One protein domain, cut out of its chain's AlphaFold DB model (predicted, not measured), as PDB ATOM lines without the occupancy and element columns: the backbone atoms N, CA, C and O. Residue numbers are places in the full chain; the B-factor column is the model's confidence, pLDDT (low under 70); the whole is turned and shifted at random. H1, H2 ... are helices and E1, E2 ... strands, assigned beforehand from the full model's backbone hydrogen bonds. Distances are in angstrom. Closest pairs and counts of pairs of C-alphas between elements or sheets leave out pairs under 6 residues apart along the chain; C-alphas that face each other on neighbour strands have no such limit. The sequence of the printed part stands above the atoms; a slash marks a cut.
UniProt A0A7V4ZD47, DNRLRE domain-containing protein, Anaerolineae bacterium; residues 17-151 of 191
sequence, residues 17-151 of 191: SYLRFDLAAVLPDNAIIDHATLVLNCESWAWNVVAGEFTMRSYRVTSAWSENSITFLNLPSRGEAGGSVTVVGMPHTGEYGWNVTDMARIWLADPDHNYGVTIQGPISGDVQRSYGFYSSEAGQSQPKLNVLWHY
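AT A GLANCE: This is residues 17 to 151 of the 191 residues of the protein "DNRLRE domain-containing protein" of Anaerolineae bacterium (UniProt A0A7V4ZD47). Two strongly twisted sheets of four strands each make a sandwich, only partly face to face with their strands crossed, and the one helix, H1, packs between them toward one end. The long strand E2 runs through one sheet, and its first part pairs with the last strand, E8, as a two-stranded ribbon at the end where H1 lies. The 135 printed residues run E1 E2 E3 E4 E5 H1 E6 E7 E8, mostly strand; one sheet has the order E1 E6 E3 E4, all antiparallel, and the other is branched, with E5, E7 and E8 each antiparallel to E2. The whole is compact, with a radius of gyration of the C-alphas of 15.4 A, and only just elongated, spanning 48 by 32 by 28 A.

HOW THE PARTS SIT: E2, residues 31 to 45, bends by 65 degrees at residue 34 and has staggered pairing. E5, residues 94 to 99, lies on one side of it, with N 40 and O 96 2.9 A apart. On the other side are E8, residues 144 to 151, with N 37 and O 146 at 2.9 A, and E7, residues 131 to 133, with N 132 and O 44 at 2.8 A. In the other sheet E3, residues 52 to 61, and E4, residues 78 to 89, form a hairpin, with N 56 and O 85 at 2.8 A; E4 bends by 68 degrees at residue 81. E6, residues 117 to 120, is the antiparallel neighbour of E3, with N 59 and O 118 at 2.8 A, and of E1, residues 17 to 19, with N 117 and O 19 at 2.8 A. The sheets' best planes are 42 degrees apart and their strands stand at 44 degrees. Between the sheets, the closest C-alphas of E4 and E5 are those of Gly 83 and Asn 99, 4.8 A apart. H1, residues 101 to 109, is on both sheets, at a height of 8.5 A over the branched one and 10.9 A over the other. Its closest C-alpha pair with E2 is Thr 101 and Ala 36, 4.3 A. Every O i to N i+4 pair in H1 is within hydrogen-bond range.

IN THESE COORDINATES: E1 begins at C-alpha 17, (154.668, 111.481, 138.764). E2 is 37.3 A long, E3 and E4 are 28.5 A each, E8 21.9 A, E5 16.8 A and H1 12.4 A; E6, E1 and E7 are shorter. H1 begins at C-alpha 101, (156.601, 108.538, 120.646), and E8 ends at C-alpha 151, (147.259, 101.016, 109.714).

THE WHOLE: The C-alphas farthest apart, of Asn 30 and Asn 48, are 48.9 A apart. The printed part has no cut. The links E1 to E2 and E3 to E4 are long; the latter is residues 62 to 77. The mean pLDDT of the printed part is 87.1, with residues 47, 72 and 123 to 129 under 70.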
ATOM      1  N   SER A  17     156.051 111.836 139.094       84.81
ATOM      2  CA  SER A  17     154.668 111.481 138.764       84.81
ATOM      3  C   SER A  17     154.686 110.247 137.883       84.81
ATOM      4  O   SER A  17     155.264 110.293 136.804       84.81
ATOM      5  N   TYR A  18     154.095 109.145 138.336       88.31
ATOM      6  CA  TYR A  18     154.018 107.891 137.583       88.31
ATOM      7  C   TYR A  18     152.670 107.786 136.877       88.31
ATOM      8  O   TYR A  18     151.648 108.130 137.458       88.31
ATOM      9  N   LEU A  19     152.663 107.333 135.623       91.44
ATOM     10  CA  LEU A  19     151.457 107.118 134.822       91.44
ATOM     11  C   LEU A  19     151.625 105.870 133.959       91.44
ATOM     12  O   LEU A  19     152.726 105.577 133.504       91.44
ATOM     13  N   ARG A  20     150.534 105.158 133.672       92.00
ATOM     14  CA  ARG A  20     150.532 104.024 132.737       92.00
ATOM     15  C   ARG A  20     149.307 104.088 131.832       92.00
ATOM     16  O   ARG A  20     148.204 104.317 132.319       92.00
ATOM     17  N   PHE A  21     149.513 103.842 130.542       91.44
ATOM     18  CA  PHE A  21     148.466 103.800 129.521       91.44
ATOM     19  C   PHE A  21     148.464 102.430 128.859       91.44
ATOM     20  O   PHE A  21     149.527 101.950 128.480       91.44
ATOM     21  N   ASP A  22     147.295 101.819 128.703       91.81
ATOM     22  CA  ASP A  22     147.143 100.562 127.968       91.81
ATOM     23  C   ASP A  22     146.776 100.863 126.509       91.81
ATOM     24  O   ASP A  22     145.630 101.184 126.196       91.81
ATOM     25  N   LEU A  23     147.781 100.840 125.630       92.69
ATOM     26  CA  LEU A  23     147.601 101.116 124.203       92.69
ATOM     27  C   LEU A  23     147.014  99.920 123.449       92.69
ATOM     28  O   LEU A  23     146.252 100.126 122.506       92.69
ATOM     29  N   ALA A  24     147.334  98.692 123.868       90.44
ATOM     30  CA  ALA A  24     146.871  97.468 123.215       90.44
ATOM     31  C   ALA A  24     145.361  97.253 123.400       90.44
ATOM     32  O   ALA A  24     144.704  96.689 122.532       90.44
ATOM     33  N   ALA A  25     144.784  97.767 124.490       89.81
ATOM     34  CA  ALA A  25     143.336  97.761 124.695       89.81
ATOM     35  C   ALA A  25     142.559  98.722 123.771       89.81
ATOM     36  O   ALA A  25     141.333  98.630 123.691       89.81
ATOM     37  N   VAL A  26     143.236  99.674 123.112       91.81
ATOM     38  CA  VAL A  26     142.588 100.769 122.363       91.81
ATOM     39  C   VAL A  26     142.940 100.752 120.876       91.81
ATOM     40  O   VAL A  26     142.086 101.046 120.039       91.81
ATOM     41  N   LEU A  27     144.189 100.443 120.535       93.19
ATOM     42  CA  LEU A  27     144.677 100.434 119.159       93.19
ATOM     43  C   LEU A  27     144.516  99.043 118.527       93.19
ATOM     44  O   LEU A  27     144.654  98.039 119.218       93.19
ATOM     45  N   PRO A  28     144.249  98.954 117.211       91.50
ATOM     46  CA  PRO A  28     144.206  97.670 116.518       91.50
ATOM     47  C   PRO A  28     145.600  97.027 116.416       91.50
ATOM     48  O   PRO A  28     146.602  97.731 116.328       91.50
ATOM     49  N   ASP A  29     145.651  95.694 116.306       87.69
ATOM     50  CA  ASP A  29     146.892  94.893 116.279       87.69
ATOM     51  C   ASP A  29     147.919  95.310 115.211       87.69
ATOM     52  O   ASP A  29     149.112  95.051 115.347       87.69
ATOM     53  N   ASN A  30     147.474  95.926 114.114       91.56
ATOM     54  CA  ASN A  30     148.344  96.407 113.042       91.56
ATOM     55  C   ASN A  30     148.535  97.930 113.057       91.56
ATOM     56  O   ASN A  30     148.884  98.495 112.023       91.56
ATOM     57  N   ALA A  31     148.274  98.611 114.174       95.19
ATOM     58  CA  ALA A  31     148.548 100.036 114.310       95.19
ATOM     59  C   ALA A  31     150.058 100.321 114.305       95.19
ATOM     60  O   ALA A  31     150.847  99.635 114.952       95.19
ATOM     61  N   ILE A  32     150.451 101.381 113.604       96.12
ATOM     62  CA  ILE A  32     151.797 101.955 113.636       96.12
ATOM     63  C   ILE A  32     151.679 103.367 114.204       96.12
ATOM     64  O   ILE A  32     150.922 104.184 113.686       96.12
ATOM     65  N   ILE A  33     152.417 103.647 115.280       97.25
ATOM     66  CA  ILE A  33     152.413 104.957 115.945       97.25
ATOM     67  C   ILE A  33     153.334 105.925 115.195       97.25
ATOM     68  O   ILE A  33     154.552 105.714 115.124       97.25
ATOM     69  N   ASP A  34     152.757 107.022 114.711       97.50
ATOM     70  CA  ASP A  34     153.471 108.125 114.067       97.50
ATOM     71  C   ASP A  34     153.991 109.113 115.109       97.50
ATOM     72  O   ASP A  34     155.179 109.435 115.127       97.50
ATOM     73  N   HIS A  35     153.106 109.536 116.016       97.44
ATOM     74  CA  HIS A  35     153.407 110.488 117.082       97.44
ATOM     75  C   HIS A  35     152.649 110.141 118.361       97.44
ATOM     76  O   HIS A  35     151.470 109.795 118.314       97.44
ATOM     77  N   ALA A  36     153.299 110.311 119.512       97.31
ATOM     78  CA  ALA A  36     152.639 110.259 120.812       97.31
ATOM     79  C   ALA A  36     153.076 111.425 121.706       97.31
ATOM     80  O   ALA A  36     154.270 111.645 121.923       97.31
ATOM     81  N   THR A  37     152.095 112.153 122.245       97.44
ATOM     82  CA  THR A  37     152.310 113.264 123.182       97.44
ATOM     83  C   THR A  37     151.573 112.995 124.486       97.44
ATOM     84  O   THR A  37     150.346 112.887 124.503       97.44
ATOM     85  N   LEU A  38     152.324 112.895 125.580       96.25
ATOM     86  CA  LEU A  38     151.783 112.865 126.934       96.25
ATOM     87  C   LEU A  38     151.465 114.293 127.361       96.25
ATOM     88  O   LEU A  38     152.355 115.136 127.329       96.25
ATOM     89  N   VAL A  39     150.232 114.547 127.787       94.81
ATOM     90  CA  VAL A  39     149.772 115.855 128.252       94.81
ATOM     91  C   VAL A  39     149.340 115.757 129.710       94.81
ATOM     92  O   VAL A  39     148.457 114.961 130.045       94.81
ATOM     93  N   LEU A  40     149.955 116.572 130.567       92.75
ATOM     94  CA  LEU A  40     149.584 116.718 131.975       92.75
ATOM     95  C   LEU A  40     149.125 118.147 132.250       92.75
ATOM     96  O   LEU A  40     149.756 119.098 131.799       92.75
ATOM     97  N   ASN A  41     148.059 118.293 133.033       90.50
ATOM     98  CA  ASN A  41     147.593 119.593 133.498       90.50
ATOM     99  C   ASN A  41     148.216 119.912 134.857       90.50
ATOM    100  O   ASN A  41     148.049 119.149 135.810       90.50
ATOM    101  N   CYS A  42     148.936 121.027 134.942       88.12
ATOM    102  CA  CYS A  42     149.473 121.541 136.194       88.12
ATOM    103  C   CYS A  42     148.336 122.100 137.053       88.12
ATOM    104  O   CYS A  42     147.617 123.008 136.634       88.12
ATOM    105  N   GLU A  43     148.206 121.538 138.250       83.94
ATOM    106  CA  GLU A  43     147.278 121.965 139.295       83.94
ATOM    107  C   GLU A  43     147.932 122.990 140.220       83.94
ATOM    108  O   GLU A  43     147.316 123.979 140.609       83.94
ATOM    109  N   SER A  44     149.185 122.740 140.594       80.50
ATOM    110  CA  SER A  44     149.902 123.533 141.582       80.50
ATOM    111  C   SER A  44     151.393 123.586 141.277       80.50
ATOM    112  O   SER A  44     151.938 122.759 140.544       80.50
ATOM    113  N   TRP A  45     152.066 124.570 141.857       80.00
ATOM    114  CA  TRP A  45     153.519 124.699 141.854       80.00
ATOM    115  C   TRP A  45     153.994 125.176 143.226       80.00
ATOM    116  O   TRP A  45     153.192 125.540 144.090       80.00
ATOM    117  N   ALA A  46     155.308 125.169 143.433       77.00
ATOM    118  CA  ALA A  46     155.921 125.635 144.669       77.00
ATOM    119  C   ALA A  46     155.481 127.062 145.047       77.00
ATOM    120  O   ALA A  46     155.599 127.997 144.257       77.00
ATOM    121  N   TRP A  47     155.060 127.242 146.300       69.88
ATOM    122  CA  TRP A  47     154.601 128.536 146.821       69.88
ATOM    123  C   TRP A  47     155.667 129.646 146.739       69.88
ATOM    124  O   TRP A  47     155.347 130.797 146.465       69.88
ATOM    125  N   ASN A  48     156.943 129.298 146.933       74.94
ATOM    126  CA  ASN A  48     158.067 130.242 146.964       74.94
ATOM    127  C   ASN A  48     158.882 130.222 145.666       74.94
ATOM    128  O   ASN A  48     160.107 130.147 145.718       74.94
ATOM    129  N   VAL A  49     158.229 130.210 144.504       73.38
ATOM    130  CA  VAL A  49     158.952 130.099 143.233       73.38
ATOM    131  C   VAL A  49     159.773 131.345 142.903       73.38
ATOM    132  O   VAL A  49     159.303 132.479 142.995       73.38
ATOM    133  N   VAL A  50     161.006 131.114 142.457       74.12
ATOM    134  CA  VAL A  50     161.863 132.131 141.847       74.12
ATOM    135  C   VAL A  50     161.851 131.926 140.338       74.12
ATOM    136  O   VAL A  50     162.061 130.807 139.861       74.12
ATOM    137  N   ALA A  51     161.634 133.013 139.593       78.75
ATOM    138  CA  ALA A  51     161.699 132.996 138.137       78.75
ATOM    139  C   ALA A  51     163.036 132.411 137.659       78.75
ATOM    140  O   ALA A  51     164.104 132.764 138.162       78.75
ATOM    141  N   GLY A  52     162.980 131.524 136.675       79.25
ATOM    142  CA  GLY A  52     164.173 130.876 136.152       79.25
ATOM    143  C   GLY A  52     163.850 129.894 135.042       79.25
ATOM    144  O   GLY A  52     162.724 129.835 134.555       79.25
ATOM    145  N   GLU A  53     164.855 129.128 134.642       83.75
ATOM    146  CA  GLU A  53     164.686 128.025 133.708       83.75
ATOM    147  C   GLU A  53     164.753 126.703 134.465       83.75
ATOM    148  O   GLU A  53     165.641 126.488 135.296       83.75
ATOM    149  N   PHE A  54     163.822 125.801 134.176       81.75
ATOM    150  CA  PHE A  54     163.923 124.424 134.632       81.75
ATOM    151  C   PHE A  54     163.297 123.462 133.626       81.75
ATOM    152  O   PHE A  54     162.401 123.811 132.857       81.75
ATOM    153  N   THR A  55     163.778 122.220 133.654       87.50
ATOM    154  CA  THR A  55     163.385 121.182 132.703       87.50
ATOM    155  C   THR A  55     162.810 119.978 133.428       87.50
ATOM    156  O   THR A  55     163.472 119.377 134.275       87.50
ATOM    157  N   MET A  56     161.605 119.583 133.030       88.69
ATOM    158  CA  MET A  56     160.967 118.334 133.426       88.69
ATOM    159  C   MET A  56     161.196 117.282 132.345       88.69
ATOM    160  O   MET A  56     160.977 117.549 131.162       88.69
ATOM    161  N   ARG A  57     161.606 116.077 132.733       92.38
ATOM    162  CA  ARG A  57     161.924 114.984 131.802       92.38
ATOM    163  C   ARG A  57     160.994 113.801 132.017       92.38
ATOM    164  O   ARG A  57     160.671 113.478 133.159       92.38
ATOM    165  N   SER A  58     160.595 113.150 130.929       94.75
ATOM    166  CA  SER A  58     159.901 111.869 130.987       94.75
ATOM    167  C   SER A  58     160.900 110.717 130.905       94.75
ATOM    168  O   SER A  58     161.851 110.763 130.125       94.75
ATOM    169  N   TYR A  59     160.681 109.674 131.702       94.69
ATOM    170  CA  TYR A  59     161.486 108.451 131.705       94.69
ATOM    171  C   TYR A  59     160.595 107.222 131.617       94.69
ATOM    172  O   TYR A  59     159.531 107.170 132.243       94.69
ATOM    173  N   ARG A  60     161.046 106.211 130.872       95.25
ATOM    174  CA  ARG A  60     160.368 104.915 130.829       95.25
ATOM    175  C   ARG A  60     160.471 104.251 132.196       95.25
ATOM    176  O   ARG A  60     161.543 104.238 132.800       95.25
ATOM    177  N   VAL A  61     159.381 103.668 132.677       94.56
ATOM    178  CA  VAL A  61     159.409 102.839 133.887       94.56
ATOM    179  C   VAL A  61     159.747 101.405 133.486       94.56
ATOM    180  O   VAL A  61     159.200 100.887 132.512       94.56
ATOM    181  N   THR A  62     160.663 100.766 134.211       94.25
ATOM    182  CA  THR A  62     161.196  99.433 133.865       94.25
ATOM    183  C   THR A  62     160.849  98.344 134.876       94.25
ATOM    184  O   THR A  62     161.217  97.191 134.674       94.25
ATOM    185  N   SER A  63     160.117  98.675 135.941       92.44
ATOM    186  CA  SER A  63     159.669  97.719 136.955       92.44
ATOM    187  C   SER A  63     158.191  97.902 137.290       92.44
ATOM    188  O   SER A  63     157.666  99.014 137.239       92.44
ATOM    189  N   ALA A  64     157.532  96.815 137.690       90.00
ATOM    190  CA  ALA A  64     156.137  96.841 138.116       90.00
ATOM    191  C   ALA A  64     155.914  97.743 139.341       90.00
ATOM    192  O   ALA A  64     156.797  97.905 140.184       90.00
ATOM    193  N   TRP A  65     154.709  98.304 139.440       89.56
ATOM    194  CA  TRP A  65     154.294  99.149 140.555       89.56
ATOM    195  C   TRP A  65     152.776  99.165 140.728       89.56
ATOM    196  O   TRP A  65     152.015  98.872 139.802       89.56
ATOM    197  N   SER A  66     152.339  99.520 141.934       84.06
ATOM    198  CA  SER A  66     150.933  99.735 142.277       84.06
ATOM    199  C   SER A  66     150.761 101.123 142.888       84.06
ATOM    200  O   SER A  66     151.594 101.531 143.698       84.06
ATOM    201  N   GLU A  67     149.691 101.833 142.513       74.56
ATOM    202  CA  GLU A  67     149.399 103.220 142.932       74.56
ATOM    203  C   GLU A  67     149.565 103.430 144.429       74.56
ATOM    204  O   GLU A  67     150.206 104.379 144.864       74.56
ATOM    205  N   ASN A  68     149.035 102.488 145.204       77.38
ATOM    206  CA  ASN A  68     148.918 102.609 146.652       77.38
ATOM    207  C   ASN A  68     150.164 102.111 147.393       77.38
ATOM    208  O   ASN A  68     150.142 101.978 148.612       77.38
ATOM    209  N   SER A  69     151.226 101.767 146.661       76.62
ATOM    210  CA  SER A  69     152.433 101.153 147.224       76.62
ATOM    211  C   SER A  69     153.712 101.935 146.953       76.62
ATOM    212  O   SER A  69     154.729 101.614 147.562       76.62
ATOM    213  N   ILE A  70     153.687 102.930 146.058       79.62
ATOM    214  CA  ILE A  70     154.875 103.738 145.766       79.62
ATOM    215  C   ILE A  70     155.162 104.653 146.959       79.62
ATOM    216  O   ILE A  70     154.298 105.364 147.463       79.62
ATOM    217  N   THR A  71     156.414 104.630 147.385       75.81
ATOM    218  CA  THR A  71     157.035 105.471 148.403       75.81
ATOM    219  C   THR A  71     158.427 105.861 147.906       75.81
ATOM    220  O   THR A  71     158.934 105.291 146.940       75.81
ATOM    221  N   PHE A  72     159.095 106.785 148.597       69.56
ATOM    222  CA  PHE A  72     160.456 107.194 148.239       69.56
ATOM    223  C   PHE A  72     161.439 106.014 148.268       69.56
ATOM    224  O   PHE A  72     162.364 105.938 147.465       69.56
ATOM    225  N   LEU A  73     161.224 105.081 149.198       78.00
ATOM    226  CA  LEU A  73     162.125 103.962 149.456       78.00
ATOM    227  C   LEU A  73     161.971 102.817 148.447       78.00
ATOM    228  O   LEU A  73     162.859 101.976 148.351       78.00
ATOM    229  N   ASN A  74     160.867 102.769 147.698       82.50
ATOM    230  CA  ASN A  74     160.570 101.702 146.738       82.50
ATOM    231  C   ASN A  74     160.124 102.253 145.373       82.50
ATOM    232  O   ASN A  74     159.270 101.671 144.701       82.50
ATOM    233  N   LEU A  75     160.712 103.383 144.966       83.12
ATOM    234  CA  LEU A  75     160.466 103.984 143.660       83.12
ATOM    235  C   LEU A  75     160.759 102.974 142.536       83.12
ATOM    236  O   LEU A  75     161.829 102.357 142.526       83.12
ATOM    237  N   PRO A  76     159.856 102.840 141.552       88.19
ATOM    238  CA  PRO A  76     160.107 102.023 140.376       88.19
ATOM    239  C   PRO A  76     161.354 102.484 139.621       88.19
ATOM    240  O   PRO A  76     161.623 103.687 139.504       88.19
ATOM    241  N   SER A  77     162.084 101.515 139.072       89.56
ATOM    242  CA  SER A  77     163.281 101.774 138.276       89.56
ATOM    243  C   SER A  77     162.934 102.533 136.997       89.56
ATOM    244  O   SER A  77     161.870 102.343 136.398       89.56
ATOM    245  N   ARG A  78     163.851 103.413 136.591       90.81
ATOM    246  CA  ARG A  78     163.739 104.240 135.389       90.81
ATOM    247  C   ARG A  78     164.727 103.744 134.343       90.81
ATOM    248  O   ARG A  78     165.873 103.451 134.674       90.81
ATOM    249  N   GLY A  79     164.261 103.648 133.107       90.69
ATOM    250  CA  GLY A  79     165.077 103.386 131.933       90.69
ATOM    251  C   GLY A  79     165.462 104.686 131.239       90.69
ATOM    252  O   GLY A  79     165.803 105.686 131.873       90.69
ATOM    253  N   GLU A  80     165.380 104.663 129.918       89.50
ATOM    254  CA  GLU A  80     165.767 105.768 129.056       89.50
ATOM    255  C   GLU A  80     164.855 106.990 129.246       89.50
ATOM    256  O   GLU A  80     163.648 106.878 129.509       89.50
ATOM    257  N   ALA A  81     165.445 108.176 129.087       89.88
ATOM    258  CA  ALA A  81     164.685 109.409 128.940       89.88
ATOM    259  C   ALA A  81     163.955 109.400 127.589       89.88
ATOM    260  O   ALA A  81     164.503 108.935 126.592       89.88
ATOM    261  N   GLY A  82     162.739 109.938 127.549       88.81
ATOM    262  CA  GLY A  82     162.059 110.244 126.292       88.81
ATOM    263  C   GLY A  82     162.122 111.732 126.016       88.81
ATOM    264  O   GLY A  82     163.135 112.249 125.559       88.81
ATOM    265  N   GLY A  83     161.023 112.425 126.300       91.00
ATOM    266  CA  GLY A  83     160.869 113.850 126.042       91.00
ATOM    267  C   GLY A  83     161.215 114.727 127.240       91.00
ATOM    268  O   GLY A  83     161.300 114.284 128.387       91.00
ATOM    269  N   SER A  84     161.334 116.022 126.979       92.75
ATOM    270  CA  SER A  84     161.519 117.035 128.012       92.75
ATOM    271  C   SER A  84     160.699 118.279 127.720       92.75
ATOM    272  O   SER A  84     160.520 118.641 126.559       92.75
ATOM    273  N   VAL A  85     160.272 118.959 128.777       91.25
ATOM    274  CA  VAL A  85     159.636 120.272 128.715       91.25
ATOM    275  C   VAL A  85     160.461 121.235 129.545       91.25
ATOM    276  O   VAL A  85     160.711 120.972 130.721       91.25
ATOM    277  N   THR A  86     160.875 122.337 128.928       90.06
ATOM    278  CA  THR A  86     161.554 123.434 129.612       90.06
ATOM    279  C   THR A  86     160.578 124.577 129.805       90.06
ATOM    280  O   THR A  86     159.918 125.006 128.860       90.06
ATOM    281  N   VAL A  87     160.500 125.067 131.033       85.50
ATOM    282  CA  VAL A  87     159.719 126.245 131.394       85.50
ATOM    283  C   VAL A  87     160.694 127.369 131.697       85.50
ATOM    284  O   VAL A  87     161.694 127.158 132.385       85.50
ATOM    285  N   VAL A  88     160.394 128.556 131.174       84.69
ATOM    286  CA  VAL A  88     161.199 129.763 131.356       84.69
ATOM    287  C   VAL A  88     160.347 130.819 132.048       84.69
ATOM    288  O   VAL A  88     159.228 131.101 131.622       84.69
ATOM    289  N   GLY A  89     160.892 131.427 133.098       83.25
ATOM    290  CA  GLY A  89     160.231 132.477 133.862       83.25
ATOM    291  C   GLY A  89     159.451 131.925 135.050       83.25
ATOM    292  O   GLY A  89     159.961 131.091 135.797       83.25
ATOM    293  N   MET A  90     158.244 132.450 135.269       79.38
ATOM    294  CA  MET A  90     157.383 132.012 136.367       79.38
ATOM    295  C   MET A  90     156.601 130.750 135.983       79.38
ATOM    296  O   MET A  90     156.136 130.634 134.841       79.38
ATOM    297  N   PRO A  91     156.407 129.814 136.926       77.38
ATOM    298  CA  PRO A  91     155.509 128.696 136.718       77.38
ATOM    299  C   PRO A  91     154.070 129.186 136.546       77.38
ATOM    300  O   PRO A  91     153.679 130.229 137.071       77.38
ATOM    301  N   HIS A  92     153.281 128.422 135.801       80.50
ATOM    302  CA  HIS A  92     151.878 128.720 135.537       80.50
ATOM    303  C   HIS A  92     151.058 127.430 135.438       80.50
ATOM    304  O   HIS A  92     151.583 126.373 135.072       80.50
ATOM    305  N   THR A  93     149.763 127.528 135.749       83.38
ATOM    306  CA  THR A  93     148.787 126.462 135.485       83.38
ATOM    307  C   THR A  93     148.662 126.246 133.979       83.38
ATOM    308  O   THR A  93     148.834 127.173 133.187       83.38
ATOM    309  N   GLY A  94     148.314 125.024 133.582       86.62
ATOM    310  CA  GLY A  94     148.041 124.701 132.182       86.62
ATOM    311  C   GLY A  94     148.566 123.338 131.759       86.62
ATOM    312  O   GLY A  94     149.032 122.548 132.581       86.62
ATOM    313  N   GLU A  95     148.467 123.074 130.461       91.56
ATOM    314  CA  GLU A  95     148.903 121.822 129.849       91.56
ATOM    315  C   GLU A  95     150.401 121.839 129.532       91.56
ATOM    316  O   GLU A  95     150.915 122.746 128.881       91.56
ATOM    317  N   TYR A  96     151.086 120.781 129.951       92.50
ATOM    318  CA  TYR A  96     152.482 120.505 129.638       92.50
ATOM    319  C   TYR A  96     152.556 119.223 128.809       92.50
ATOM    320  O   TYR A  96     151.901 118.233 129.142       92.50
ATOM    321  N   GLY A  97     153.327 119.248 127.718       94.81
ATOM    322  CA  GLY A  97     153.347 118.187 126.708       94.81
ATOM    323  C   GLY A  97     154.728 117.568 126.496       94.81
ATOM    324  O   GLY A  97     155.652 118.261 126.084       94.81
ATOM    325  N   TRP A  98     154.864 116.257 126.695       96.31
ATOM    326  CA  TRP A  98     156.097 115.509 126.431       96.31
ATOM    327  C   TRP A  98     155.942 114.633 125.191       96.31
ATOM    328  O   TRP A  98     155.014 113.826 125.110       96.31
ATOM    329  N   ASN A  99     156.898 114.716 124.263       96.62
ATOM    330  CA  ASN A  99     157.012 113.726 123.194       96.62
ATOM    331  C   ASN A  99     157.466 112.388 123.795       96.62
ATOM    332  O   ASN A  99     158.549 112.287 124.368       96.62
ATOM    333  N   VAL A 100     156.618 111.372 123.676       97.00
ATOM    334  CA  VAL A 100     156.854 110.015 124.191       97.00
ATOM    335  C   VAL A 100     156.675 108.971 123.089       97.00
ATOM    336  O   VAL A 100     156.369 107.816 123.370       97.00
ATOM    337  N   THR A 101     156.853 109.375 121.830       96.94
ATOM    338  CA  THR A 101     156.601 108.538 120.646       96.94
ATOM    339  C   THR A 101     157.337 107.202 120.721       96.94
ATOM    340  O   THR A 101     156.719 106.154 120.537       96.94
ATOM    341  N   ASP A 102     158.624 107.212 121.065       95.75
ATOM    342  CA  ASP A 102     159.419 105.983 121.129       95.75
ATOM    343  C   ASP A 102     159.001 105.076 122.292       95.75
ATOM    344  O   ASP A 102     158.905 103.862 122.123       95.75
ATOM    345  N   MET A 103     158.639 105.651 123.445       95.75
ATOM    346  CA  MET A 103     158.085 104.867 124.554       95.75
ATOM    347  C   MET A 103     156.746 104.230 124.176       95.75
ATOM    348  O   MET A 103     156.537 103.050 124.436       95.75
ATOM    349  N   ALA A 104     155.859 104.984 123.523       95.94
ATOM    350  CA  ALA A 104     154.554 104.494 123.097       95.94
ATOM    351  C   ALA A 104     154.677 103.347 122.083       95.94
ATOM    352  O   ALA A 104     153.935 102.370 122.171       95.94
ATOM    353  N   ARG A 105     155.652 103.420 121.168       95.81
ATOM    354  CA  ARG A 105     155.981 102.318 120.248       95.81
ATOM    355  C   ARG A 105     156.427 101.064 120.996       95.81
ATOM    356  O   ARG A 105     155.957  99.980 120.666       95.81
ATOM    357  N   ILE A 106     157.274 101.208 122.017       93.94
ATOM    358  CA  ILE A 106     157.703 100.086 122.868       93.94
ATOM    359  C   ILE A 106     156.502  99.478 123.603       93.94
ATOM    360  O   ILE A 106     156.334  98.265 123.588       93.94
ATOM    361  N   TRP A 107     155.642 100.305 124.202       94.62
ATOM    362  CA  TRP A 107     154.457  99.839 124.931       94.62
ATOM    363  C   TRP A 107     153.450  99.101 124.049       94.62
ATOM    364  O   TRP A 107     152.792  98.184 124.526       94.62
ATOM    365  N   LEU A 108     153.310  99.507 122.783       94.81
ATOM    366  CA  LEU A 108     152.444  98.819 121.829       94.81
ATOM    367  C   LEU A 108     153.062  97.495 121.350       94.81
ATOM    368  O   LEU A 108     152.338  96.524 121.158       94.81
ATOM    369  N   ALA A 109     154.383  97.455 121.160       93.94
ATOM    370  CA  ALA A 109     155.092  96.257 120.713       93.94
ATOM    371  C   ALA A 109     155.204  95.176 121.804       93.94
ATOM    372  O   ALA A 109     155.212  93.991 121.481       93.94
ATOM    373  N   ASP A 110     155.291  95.581 123.073       93.56
ATOM    374  CA  ASP A 110     155.409  94.689 124.230       93.56
ATOM    375  C   ASP A 110     154.514  95.167 125.394       93.56
ATOM    376  O   ASP A 110     154.986  95.827 126.332       93.56
ATOM    377  N   PRO A 111     153.199  94.871 125.334       92.62
ATOM    378  CA  PRO A 111     152.240  95.317 126.345       92.62
ATOM    379  C   PRO A 111     152.509  94.745 127.743       92.62
ATOM    380  O   PRO A 111     152.239  95.420 128.739       92.62
ATOM    381  N   ASP A 112     153.084  93.543 127.836       92.50
ATOM    382  CA  ASP A 112     153.368  92.869 129.110       92.50
ATOM    383  C   ASP A 112     154.487  93.570 129.903       92.50
ATOM    384  O   ASP A 112     154.498  93.544 131.138       92.50
ATOM    385  N   HIS A 113     155.390  94.274 129.209       91.06
ATOM    386  CA  HIS A 113     156.466  95.074 129.808       91.06
ATOM    387  C   HIS A 113     156.198  96.587 129.762       91.06
ATOM    388  O   HIS A 113     157.114  97.414 129.904       91.06
ATOM    389  N   ASN A 114     154.934  96.979 129.594       94.06
ATOM    390  CA  ASN A 114     154.497  98.355 129.748       94.06
ATOM    391  C   ASN A 114     154.247  98.685 131.228       94.06
ATOM    392  O   ASN A 114     153.152  98.514 131.771       94.06
ATOM    393  N   TYR A 115     155.269  99.232 131.884       93.50
ATOM    394  CA  TYR A 115     155.147  99.794 133.233       93.50
ATOM    395  C   TYR A 115     154.863 101.301 133.226       93.50
ATOM    396  O   TYR A 115     154.797 101.922 134.285       93.50
ATOM    397  N   GLY A 116     154.656 101.895 132.050       92.88
ATOM    398  CA  GLY A 116     154.336 103.304 131.894       92.88
ATOM    399  C   GLY A 116     155.544 104.242 131.908       92.88
ATOM    400  O   GLY A 116     156.646 103.904 131.464       92.88
ATOM    401  N   VAL A 117     155.301 105.461 132.378       94.25
ATOM    402  CA  VAL A 117     156.186 106.624 132.301       94.25
ATOM    403  C   VAL A 117     156.229 107.338 133.643       94.25
ATOM    404  O   VAL A 117     155.239 107.364 134.375       94.25
ATOM    405  N   THR A 118     157.371 107.939 133.958       92.19
ATOM    406  CA  THR A 118     157.495 108.875 135.070       92.19
ATOM    407  C   THR A 118     157.939 110.246 134.588       92.19
ATOM    408  O   THR A 118     158.814 110.345 133.728       92.19
ATOM    409  N   ILE A 119     157.331 111.300 135.127       90.75
ATOM    410  CA  ILE A 119     157.815 112.672 134.983       90.75
ATOM    411  C   ILE A 119     158.677 112.999 136.185       90.75
ATOM    412  O   ILE A 119     158.253 112.824 137.326       90.75
ATOM    413  N   GLN A 120     159.879 113.481 135.909       86.62
ATOM    414  CA  GLN A 120     160.834 113.917 136.908       86.62
ATOM    415  C   GLN A 120     161.117 115.409 136.712       86.62
ATOM    416  O   GLN A 120     161.509 115.840 135.622       86.62
ATOM    417  N   GLY A 121     160.930 116.182 137.782       79.44
ATOM    418  CA  GLY A 121     161.365 117.578 137.855       79.44
ATOM    419  C   GLY A 121     162.892 117.731 137.935       79.44
ATOM    420  O   GLY A 121     163.620 116.738 138.008       79.44
ATOM    421  N   PRO A 122     163.420 118.963 137.915       73.12
ATOM    422  CA  PRO A 122     164.849 119.200 138.090       73.12
ATOM    423  C   PRO A 122     165.354 118.599 139.410       73.12
ATOM    424  O   PRO A 122     164.709 118.721 140.446       73.12
ATOM    425  N   ILE A 123     166.540 117.984 139.372       66.19
ATOM    426  CA  ILE A 123     167.270 117.586 140.582       66.19
ATOM    427  C   ILE A 123     167.997 118.826 141.098       66.19
ATOM    428  O   ILE A 123     169.201 118.991 140.923       66.19
ATOM    429  N   SER A 124     167.242 119.756 141.659       57.94
ATOM    430  CA  SER A 124     167.786 120.888 142.392       57.94
ATOM    431  C   SER A 124     167.338 120.714 143.825       57.94
ATOM    432  O   SER A 124     166.152 120.490 144.042       57.94
ATOM    433  N   GLY A 125     168.228 120.861 144.808       55.28
ATOM    434  CA  GLY A 125     167.849 120.955 146.232       55.28
ATOM    435  C   GLY A 125     166.990 122.180 146.567       55.28
ATOM    436  O   GLY A 125     166.970 122.652 147.693       55.28
ATOM    437  N   ASP A 126     166.343 122.725 145.546       59.44
ATOM    438  CA  ASP A 126     165.583 123.937 145.496       59.44
ATOM    439  C   ASP A 126     164.115 123.550 145.290       59.44
ATOM    440  O   ASP A 126     163.621 123.381 144.169       59.44
ATOM    441  N   VAL A 127     163.421 123.374 146.416       58.19
ATOM    442  CA  VAL A 127     161.984 123.063 146.493       58.19
ATOM    443  C   VAL A 127     161.115 124.132 145.819       58.19
ATOM    444  O   VAL A 127     159.925 123.906 145.600       58.19
ATOM    445  N   GLN A 128     161.697 125.285 145.464       63.75
ATOM    446  CA  GLN A 128     161.032 126.414 144.821       63.75
ATOM    447  C   GLN A 128     160.600 126.124 143.374       63.75
ATOM    448  O   GLN A 128     159.957 126.968 142.759       63.75
ATOM    449  N   ARG A 129     160.918 124.948 142.812       69.56
ATOM    450  CA  ARG A 129     160.607 124.589 141.412       69.56
ATOM    451  C   ARG A 129     159.865 123.256 141.263       69.56
ATOM    452  O   ARG A 129     160.084 122.518 140.304       69.56
ATOM    453  N   SER A 130     158.991 122.936 142.219       73.75
ATOM    454  CA  SER A 130     158.120 121.754 142.163       73.75
ATOM    455  C   SER A 130     156.807 122.022 141.419       73.75
ATOM    456  O   SER A 130     156.284 123.136 141.446       73.75
ATOM    457  N   TYR A 131     156.288 120.980 140.762       77.44
ATOM    458  CA  TYR A 131     155.033 120.977 140.009       77.44
ATOM    459  C   TYR A 131     154.141 119.825 140.466       77.44
ATOM    460  O   TYR A 131     154.579 118.676 140.503       77.44
ATOM    461  N   GLY A 132     152.892 120.146 140.789       81.12
ATOM    462  CA  GLY A 132     151.809 119.198 141.007       81.12
ATOM    463  C   GLY A 132     150.928 119.107 139.765       81.12
ATOM    464  O   GLY A 132     150.504 120.126 139.213       81.12
ATOM    465  N   PHE A 133     150.653 117.882 139.326       86.50
ATOM    466  CA  PHE A 133     149.783 117.598 138.188       86.50
ATOM    467  C   PHE A 133     148.507 116.901 138.647       86.50
ATOM    468  O   PHE A 133     148.535 116.081 139.567       86.50
ATOM    469  N   TYR A 134     147.408 117.187 137.954       85.62
ATOM    470  CA  TYR A 134     146.128 116.539 138.213       85.62
ATOM    471  C   TYR A 134     146.194 115.014 138.057       85.62
ATOM    472  O   TYR A 134     146.899 114.474 137.199       85.62
ATOM    473  N   SER A 135     145.402 114.321 138.878       83.38
ATOM    474  CA  SER A 135     145.223 112.871 138.817       83.38
ATOM    475  C   SER A 135     144.157 112.457 137.792       83.38
ATOM    476  O   SER A 135     143.543 113.271 137.100       83.38
ATOM    477  N   SER A 136     143.902 111.152 137.738       82.75
ATOM    478  CA  SER A 136     142.805 110.477 137.031       82.75
ATOM    479  C   SER A 136     141.444 111.072 137.212       82.75
ATOM    480  O   SER A 136     140.585 110.967 136.342       82.75
ATOM    481  N   GLU A 137     141.230 111.556 138.419       80.81
ATOM    482  CA  GLU A 137     139.910 111.796 138.964       80.81
ATOM    483  C   GLU A 137     139.483 113.235 138.669       80.81
ATOM    484  O   GLU A 137     138.322 113.590 138.840       80.81
ATOM    485  N   ALA A 138     140.397 114.046 138.122       82.88
ATOM    486  CA  ALA A 138     140.209 115.454 137.794       82.88
ATOM    487  C   ALA A 138     139.353 115.709 136.535       82.88
ATOM    488  O   ALA A 138     139.410 116.792 135.946       82.88
ATOM    489  N   GLY A 139     138.569 114.724 136.085       86.50
ATOM    490  CA  GLY A 139     137.635 114.860 134.967       86.50
ATOM    491  C   GLY A 139     138.298 115.373 133.684       86.50
ATOM    492  O   GLY A 139     139.082 114.673 133.052       86.50
ATOM    493  N   GLN A 140     137.978 116.605 133.278       85.88
ATOM    494  CA  GLN A 140     138.496 117.205 132.037       85.88
ATOM    495  C   GLN A 140     140.003 117.513 132.078       85.88
ATOM    496  O   GLN A 140     140.652 117.519 131.025       85.88
ATOM    497  N   SER A 141     140.553 117.710 133.279       87.62
ATOM    498  CA  SER A 141     141.972 118.005 133.517       87.62
ATOM    499  C   SER A 141     142.817 116.748 133.730       87.62
ATOM    500  O   SER A 141     144.016 116.850 133.989       87.62
ATOM    501  N   GLN A 142     142.218 115.559 133.621       89.62
ATOM    502  CA  GLN A 142     142.934 114.300 133.788       89.62
ATOM    503  C   GLN A 142     144.102 114.179 132.778       89.62
ATOM    504  O   GLN A 142     143.986 114.676 131.652       89.62
ATOM    505  N   PRO A 143     145.198 113.488 133.133       92.06
ATOM    506  CA  PRO A 143     146.273 113.143 132.206       92.06
ATOM    507  C   PRO A 143     145.800 112.474 130.909       92.06
ATOM    508  O   PRO A 143     144.940 111.592 130.929       92.06
ATOM    509  N   LYS A 144     146.397 112.858 129.775       94.12
ATOM    510  CA  LYS A 144     146.034 112.354 128.438       94.12
ATOM    511  C   LYS A 144     147.264 111.886 127.674       94.12
ATOM    512  O   LYS A 144     148.336 112.472 127.784       94.12
ATOM    513  N   LEU A 145     147.086 110.856 126.850       95.75
ATOM    514  CA  LEU A 145     148.073 110.433 125.864       95.75
ATOM    515  C   LEU A 145     147.454 110.573 124.473       95.75
ATOM    516  O   LEU A 145     146.585 109.793 124.091       95.75
ATOM    517  N   ASN A 146     147.897 111.585 123.732       96.19
ATOM    518  CA  ASN A 146     147.437 111.847 122.374       96.19
ATOM    519  C   ASN A 146     148.306 111.053 121.400       96.19
ATOM    520  O   ASN A 146     149.515 111.280 121.339       96.19
ATOM    521  N   VAL A 147     147.696 110.137 120.647       97.25
ATOM    522  CA  VAL A 147     148.401 109.240 119.723       97.25
ATOM    523  C   VAL A 147     147.878 109.438 118.306       97.25
ATOM    524  O   VAL A 147     146.692 109.239 118.047       97.25
ATOM    525  N   LEU A 148     148.777 109.791 117.390       97.69
ATOM    526  CA  LEU A 148     148.547 109.726 115.953       97.69
ATOM    527  C   LEU A 148     149.115 108.406 115.430       97.69
ATOM    528  O   LEU A 148     150.271 108.074 115.704       97.69
ATOM    529  N   TRP A 149     148.299 107.656 114.697       97.44
ATOM    530  CA  TRP A 149     148.658 106.341 114.184       97.44
ATOM    531  C   TRP A 149     147.985 106.069 112.842       97.44
ATOM    532  O   TRP A 149     146.963 106.673 112.505       97.44
ATOM    533  N   HIS A 150     148.532 105.103 112.112       96.25
ATOM    534  CA  HIS A 150     147.950 104.581 110.881       96.25
ATOM    535  C   HIS A 150     147.987 103.052 110.852       96.25
ATOM    536  O   HIS A 150     148.686 102.400 111.629       96.25
ATOM    537  N   TYR A 151     147.220 102.457 109.939       95.75
ATOM    538  CA  TYR A 151     147.259 101.016 109.714       95.75
ATOM    539  C   TYR A 151     148.535 100.613 108.982       95.75
ATOM    540  O   TYR A 151     148.768 101.015 107.843       95.75
TER     541      TYR A 151